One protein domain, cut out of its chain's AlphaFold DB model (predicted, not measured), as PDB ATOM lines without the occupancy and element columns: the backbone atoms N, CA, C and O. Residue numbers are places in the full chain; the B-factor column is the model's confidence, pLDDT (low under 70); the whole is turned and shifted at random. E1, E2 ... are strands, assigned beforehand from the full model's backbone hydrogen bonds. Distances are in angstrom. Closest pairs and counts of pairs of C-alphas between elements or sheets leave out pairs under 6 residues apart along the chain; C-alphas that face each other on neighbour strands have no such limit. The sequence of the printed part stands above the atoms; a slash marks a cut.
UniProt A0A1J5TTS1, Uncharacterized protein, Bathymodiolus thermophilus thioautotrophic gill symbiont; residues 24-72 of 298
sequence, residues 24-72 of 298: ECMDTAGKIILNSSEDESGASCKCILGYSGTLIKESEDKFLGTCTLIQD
ATOM      1  N   GLU A  24     100.571 131.754 152.715       82.19
ATOM      2  CA  GLU A  24     101.586 130.718 152.862       82.19
ATOM      3  C   GLU A  24     101.907 130.159 151.475       82.19
ATOM      4  O   GLU A  24     101.012 129.978 150.647       82.19
ATOM      5  N   CYS A  25     103.177 129.867 151.206       88.88
ATOM      6  CA  CYS A  25     103.563 129.393 149.885       88.88
ATOM      7  C   CYS A  25     103.098 127.958 149.651       88.88
ATOM      8  O   CYS A  25     103.122 127.133 150.567       88.88
ATOM      9  N   MET A  26     102.758 127.631 148.407       90.44
ATOM     10  CA  MET A  26     102.368 126.276 148.027       90.44
ATOM     11  C   MET A  26     103.500 125.528 147.329       90.44
ATOM     12  O   MET A  26     104.269 126.090 146.548       90.44
ATOM     13  N   ASP A  27     103.588 124.233 147.608       89.12
ATOM     14  CA  ASP A  27     104.482 123.313 146.940       89.12
ATOM     15  C   ASP A  27     103.936 122.892 145.567       89.12
ATOM     16  O   ASP A  27     102.815 123.207 145.154       89.12
ATOM     17  N   THR A  28     104.740 122.127 144.839       87.00
ATOM     18  CA  THR A  28     104.398 121.658 143.494       87.00
ATOM     19  C   THR A  28     103.167 120.734 143.475       87.00
ATOM     20  O   THR A  28     102.423 120.694 142.483       87.00
ATOM     21  N   ALA A  29     102.894 120.069 144.601       86.75
ATOM     22  CA  ALA A  29     101.735 119.222 144.867       86.75
ATOM     23  C   ALA A  29     100.522 119.991 145.436       86.75
ATOM     24  O   ALA A  29      99.480 119.374 145.669       86.75
ATOM     25  N   GLY A  30     100.622 121.312 145.623       85.06
ATOM     26  CA  GLY A  30      99.571 122.161 146.190       85.06
ATOM     27  C   GLY A  30      99.456 122.095 147.717       85.06
ATOM     28  O   GLY A  30      98.416 122.455 148.264       85.06
ATOM     29  N   LYS A  31     100.480 121.604 148.419       87.44
ATOM     30  CA  LYS A  31     100.552 121.619 149.885       87.44
ATOM     31  C   LYS A  31     101.231 122.884 150.374       87.44
ATOM     32  O   LYS A  31     102.151 123.383 149.747       87.44
ATOM     33  N   ILE A  32     100.833 123.352 151.544       88.81
ATOM     34  CA  ILE A  32     101.470 124.493 152.194       88.81
ATOM     35  C   ILE A  32     102.910 124.147 152.597       88.81
ATOM     36  O   ILE A  32     103.166 123.127 153.248       88.81
ATOM     37  N   ILE A  33     103.843 125.030 152.256       88.50
ATOM     38  CA  ILE A  33     105.209 125.024 152.768       88.50
ATOM     39  C   ILE A  33     105.190 125.728 154.126       88.50
ATOM     40  O   ILE A  33     105.051 126.946 154.223       88.50
ATOM     41  N   LEU A  34     105.344 124.948 155.192       87.38
ATOM     42  CA  LEU A  34     105.345 125.462 156.559       87.38
ATOM     43  C   LEU A  34     106.448 126.502 156.776       87.38
ATOM     44  O   LEU A  34     107.563 126.366 156.264       87.38
ATOM     45  N   ASN A  35     106.149 127.494 157.618       89.50
ATOM     46  CA  ASN A  35     107.079 128.557 158.007       89.50
ATOM     47  C   ASN A  35     107.601 129.372 156.813       89.50
ATOM     48  O   ASN A  35     108.743 129.843 156.813       89.50
ATOM     49  N   SER A  36     106.762 129.528 155.792       89.12
ATOM     50  CA  SER A  36     107.040 130.346 154.620       89.12
ATOM     51  C   SER A  36     105.959 131.403 154.423       89.12
ATOM     52  O   SER A  36     104.821 131.241 154.859       89.12
ATOM     53  N   SER A  37     106.346 132.501 153.792       89.06
ATOM     54  CA  SER A  37     105.488 133.623 153.451       89.06
ATOM     55  C   SER A  37     105.742 134.021 152.011       89.06
ATOM     56  O   SER A  37     106.896 134.234 151.610       89.06
ATOM     57  N   GLU A  38     104.666 134.154 151.265       87.81
ATOM     58  CA  GLU A  38     104.671 134.703 149.925       87.81
ATOM     59  C   GLU A  38     104.645 136.236 149.982       87.81
ATOM     60  O   GLU A  38     104.135 136.838 150.934       87.81
ATOM     61  N   ASP A  39     105.257 136.880 148.989       81.31
ATOM     62  CA  ASP A  39     105.133 138.324 148.818       81.31
ATOM     63  C   ASP A  39     103.762 138.724 148.252       81.31
ATOM     64  O   ASP A  39     103.038 137.915 147.682       81.31
ATOM     65  N   GLU A  40     103.414 140.009 148.362       77.31
ATOM     66  CA  GLU A  40     102.127 140.542 147.879       77.31
ATOM     67  C   GLU A  40     101.885 140.313 146.376       77.31
ATOM     68  O   GLU A  40     100.759 140.436 145.900       77.31
ATOM     69  N   SER A  41     102.939 140.005 145.616       75.12
ATOM     70  CA  SER A  41     102.884 139.779 144.173       75.12
ATOM     71  C   SER A  41     102.809 138.305 143.765       75.12
ATOM     72  O   SER A  41     102.747 138.031 142.567       75.12
ATOM     73  N   GLY A  42     102.879 137.364 144.711       78.44
ATOM     74  CA  GLY A  42     103.044 135.933 144.427       78.44
ATOM     75  C   GLY A  42     104.374 135.579 143.746       78.44
ATOM     76  O   GLY A  42     104.616 134.469 143.267       78.44
ATOM     77  N   ALA A  43     105.280 136.549 143.614       80.94
ATOM     78  CA  ALA A  43     106.472 136.428 142.791       80.94
ATOM     79  C   ALA A  43     107.592 135.691 143.524       80.94
ATOM     80  O   ALA A  43     108.389 134.995 142.888       80.94
ATOM     81  N   SER A  44     107.654 135.834 144.843       84.31
ATOM     82  CA  SER A  44     108.675 135.221 145.673       84.31
ATOM     83  C   SER A  44     108.099 134.652 146.957       84.31
ATOM     84  O   SER A  44     107.154 135.175 147.539       84.31
ATOM     85  N   CYS A  45     108.736 133.577 147.404       90.12
ATOM     86  CA  CYS A  45     108.452 132.933 148.665       90.12
ATOM     87  C   CYS A  45     109.700 132.995 149.544       90.12
ATOM     88  O   CYS A  45     110.812 132.723 149.077       90.12
ATOM     89  N   LYS A  46     109.531 133.357 150.814       90.81
ATOM     90  CA  LYS A  46     110.621 133.468 151.790       90.81
ATOM     91  C   LYS A  46     110.271 132.710 153.058       90.81
ATOM     92  O   LYS A  46     109.106 132.608 153.418       90.81
ATOM     93  N   CYS A  47     111.282 132.205 153.757       89.75
ATOM     94  CA  CYS A  47     111.070 131.681 155.100       89.75
ATOM     95  C   CYS A  47     110.752 132.826 156.066       89.75
ATOM     96  O   CYS A  47     111.354 133.902 155.978       89.75
ATOM     97  N   ILE A  48     109.821 132.585 156.987       88.38
ATOM     98  CA  ILE A  48     109.491 133.546 158.042       88.38
ATOM     99  C   ILE A  48     110.674 133.715 159.009       88.38
ATOM    100  O   ILE A  48     111.592 132.890 159.062       88.38
ATOM    101  N   LEU A  49     110.652 134.789 159.800       85.12
ATOM    102  CA  LEU A  49     111.701 135.084 160.779       85.12
ATOM    103  C   LEU A  49     111.947 133.895 161.728       85.12
ATOM    104  O   LEU A  49     111.006 133.298 162.246       85.12
ATOM    105  N   GLY A  50     113.221 133.563 161.961       83.56
ATOM    106  CA  GLY A  50     113.642 132.408 162.770       83.56
ATOM    107  C   GLY A  50     113.818 131.104 161.980       83.56
ATOM    108  O   GLY A  50     114.340 130.129 162.520       83.56
ATOM    109  N   TYR A  51     113.456 131.093 160.696       87.94
ATOM    110  CA  TYR A  51     113.622 129.948 159.807       87.94
ATOM    111  C   TYR A  51     114.546 130.285 158.634       87.94
ATOM    112  O   TYR A  51     114.614 131.418 158.162       87.94
ATOM    113  N   SER A  52     115.270 129.280 158.154       88.62
ATOM    114  CA  SER A  52     116.125 129.354 156.976       88.62
ATOM    115  C   SER A  52     115.913 128.126 156.101       88.62
ATOM    116  O   SER A  52     115.637 127.022 156.576       88.62
ATOM    117  N   GLY A  53     116.014 128.337 154.800       88.88
ATOM    118  CA  GLY A  53     115.707 127.343 153.793       88.88
ATOM    119  C   GLY A  53     115.938 127.908 152.404       88.88
ATOM    120  O   GLY A  53     116.102 129.114 152.224       88.88
ATOM    121  N   THR A  54     115.967 127.021 151.415       88.38
ATOM    122  CA  THR A  54     115.998 127.420 150.006       88.38
ATOM    123  C   THR A  54     114.625 127.149 149.423       88.38
ATOM    124  O   THR A  54     114.195 126.000 149.419       88.38
ATOM    125  N   LEU A  55     113.954 128.197 148.948       91.00
ATOM    126  CA  LEU A  55     112.672 128.111 148.254       91.00
ATOM    127  C   LEU A  55     112.890 128.590 146.823       91.00
ATOM    128  O   LEU A  55     113.310 129.723 146.593       91.00
ATOM    129  N   ILE A  56     112.658 127.704 145.864       90.06
ATOM    130  CA  ILE A  56     112.875 127.960 144.442       90.06
ATOM    131  C   ILE A  56     111.511 128.038 143.778       90.06
ATOM    132  O   ILE A  56     110.707 127.119 143.914       90.06
ATOM    133  N   LYS A  57     111.245 129.124 143.055       89.88
ATOM    134  CA  LYS A  57     110.015 129.249 142.274       89.88
ATOM    135  C   LYS A  57     110.052 128.272 141.102       89.88
ATOM    136  O   LYS A  57     110.978 128.320 140.295       89.88
ATOM    137  N   GLU A  58     109.058 127.396 141.024       89.31
ATOM    138  CA  GLU A  58     108.917 126.432 139.928       89.31
ATOM    139  C   GLU A  58     107.906 126.926 138.882       89.31
ATOM    140  O   GLU A  58     108.148 126.816 137.682       89.31
ATOM    141  N   SER A  59     106.791 127.514 139.325       86.12
ATOM    142  CA  SER A  59     105.757 128.096 138.452       86.12
ATOM    143  C   SER A  59     105.117 129.321 139.109       86.12
ATOM    144  O   SER A  59     105.559 129.699 140.189       86.12
ATOM    145  N   GLU A  60     104.125 129.956 138.469       80.62
ATOM    146  CA  GLU A  60     103.535 131.232 138.923       80.62
ATOM    147  C   GLU A  60     103.174 131.249 140.413       80.62
ATOM    148  O   GLU A  60     103.572 132.203 141.069       80.62
ATOM    149  N   ASP A  61     102.618 130.158 140.955       81.31
ATOM    150  CA  ASP A  61     102.173 130.084 142.361       81.31
ATOM    151  C   ASP A  61     102.740 128.861 143.112       81.31
ATOM    152  O   ASP A  61     102.202 128.430 144.134       81.31
ATOM    153  N   LYS A  62     103.794 128.222 142.579       90.00
ATOM    154  CA  LYS A  62     104.361 126.998 143.174       90.00
ATOM    155  C   LYS A  62     105.850 127.111 143.415       90.00
ATOM    156  O   LYS A  62     106.617 127.506 142.529       90.00
ATOM    157  N   PHE A  63     106.249 126.658 144.592       91.44
ATOM    158  CA  PHE A  63     107.612 126.703 145.081       91.44
ATOM    159  C   PHE A  63     108.109 125.302 145.441       91.44
ATOM    160  O   PHE A  63     107.349 124.402 145.787       91.44
ATOM    161  N   LEU A  64     109.417 125.106 145.359       90.62
ATOM    162  CA  LEU A  64     110.088 123.888 145.782       90.62
ATOM    163  C   LEU A  64     111.063 124.228 146.902       90.62
ATOM    164  O   LEU A  64     111.917 125.101 146.744       90.62
ATOM    165  N   GLY A  65     110.963 123.504 148.011       90.56
ATOM    166  CA  GLY A  65     111.899 123.616 149.117       90.56
ATOM    167  C   GLY A  65     111.229 123.464 150.470       90.56
ATOM    168  O   GLY A  65     110.058 123.109 150.569       90.56
ATOM    169  N   THR A  66     112.002 123.716 151.520       90.00
ATOM    170  CA  THR A  66     111.539 123.649 152.905       90.00
ATOM    171  C   THR A  66     112.206 124.739 153.731       90.00
ATOM    172  O   THR A  66     113.349 125.121 153.473       90.00
ATOM    173  N   CYS A  67     111.491 125.228 154.743       90.75
ATOM    174  CA  CYS A  67     112.021 126.128 155.758       90.75
ATOM    175  C   CYS A  67     112.286 125.343 157.040       90.75
ATOM    176  O   CYS A  67     111.410 124.658 157.565       90.75
ATOM    177  N   THR A  68     113.506 125.446 157.551       90.50
ATOM    178  CA  THR A  68     113.952 124.773 158.774       90.50
ATOM    179  C   THR A  68     114.300 125.798 159.837       90.50
ATOM    180  O   THR A  68     114.730 126.903 159.515       90.50
ATOM    181  N   LEU A  69     114.079 125.461 161.107       89.31
ATOM    182  CA  LEU A  69     114.417 126.352 162.212       89.31
ATOM    183  C   LEU A  69     115.922 126.638 162.188       89.31
ATOM    184  O   LEU A  69     116.728 125.707 162.099       89.31
ATOM    185  N   ILE A  70     116.300 127.911 162.288       87.38
ATOM    186  CA  ILE A  70     117.704 128.289 162.443       87.38
ATOM    187  C   ILE A  70     118.146 127.786 163.817       87.38
ATOM    188  O   ILE A  70     117.741 128.320 164.845       87.38
ATOM    189  N   GLN A  71     118.949 126.721 163.847       80.75
ATOM    190  CA  GLN A  71     119.593 126.295 165.082       80.75
ATOM    191  C   GLN A  71     120.721 127.277 165.373       80.75
ATOM    192  O   GLN A  71     121.709 127.309 164.637       80.75
ATOM    193  N   ASP A  72     120.570 128.069 166.434       64.69
ATOM    194  CA  ASP A  72     121.645 128.916 166.940       64.69
ATOM    195  C   ASP A  72     122.907 128.064 167.108       64.69
ATOM    196  O   ASP A  72     122.980 127.139 167.927       64.69
TER     197      ASP A  72
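What this domain is: This is residues 24 to 72 of the 298 residues of an uncharacterized protein of Bathymodiolus thermophilus thioautotrophic gill symbiont (UniProt A0A1J5TTS1). Picture a long, bent hairpin of two strands, E3 and E4, with a much smaller hairpin, E1 and E2, beside its middle and a looped opening stretch, residues 24 to 35, leading into the small one. The two hairpins are separate two-stranded sheets, each antiparallel, and E2 comes near the long hairpin with its closest C-alphas 5.7 A from E4 and 6.4 A from E3. The printed part has 49 residues with no named helix and four named strands, E1, E2, E3 and E4 in that order along the chain; the class is all strand, though under half of the residues, 23 of 49, are in named elements. The whole is compact, with a radius of gyration of the C-alphas of 10.1 A, and elongated in outline, spanning 33 by 21 by 14 A.

Where its parts are: Start at C-alpha 24, at (101.586, 130.718, 152.862), and read through residues 24 to 35, which hold no named element. At C-alpha 36, (107.040, 130.346, 154.620), E1 begins and covers residues 36 to 38. Go on to residues 45 to 47 for E2, 7.1 A from first to last C-alpha. Next comes E3, residues 51 to 59, the longest strand by residues, 22.8 A from first to last C-alpha; look for its bend of 51 degrees at residue 54. E4, residues 62 to 69, is 21.5 A long, bends by 52 degrees at residue 65 and ends at C-alpha 69, (114.417, 126.352, 162.212).

How they stand to each other: Look first at the hairpin of E1 and E2, antiparallel at 150 degrees. Their C-alphas 36 and 47 face each other at 4.3 A, and N 37 and O 46 are within hydrogen-bond range at 2.8 A. Move on to the hairpin of E3 and E4, antiparallel at 175 degrees. Here N 52 and O 68 are 2.8 A apart and N 64 and O 56 are 2.8 A apart, both within hydrogen-bond range. Between the hairpins, the closest C-alphas of E2 and E3 are those of Cys 45 and Leu 55, 6.4 A apart. For E2 and E4 they are those of Cys 47 and Cys 67, 5.7 A apart. E1 and E3 are only just apart, at 8.4 A.

The domain as a whole: Compare C-alphas 60 and 72, the two farthest apart, at 33.4 A. The printed part has no cut. The links E2 to E3 and E3 to E4 are tight, the link E1 to E2 is short, and no link is long. The mean pLDDT of the printed part is 86.5; look at residue 72 for the one value under 70.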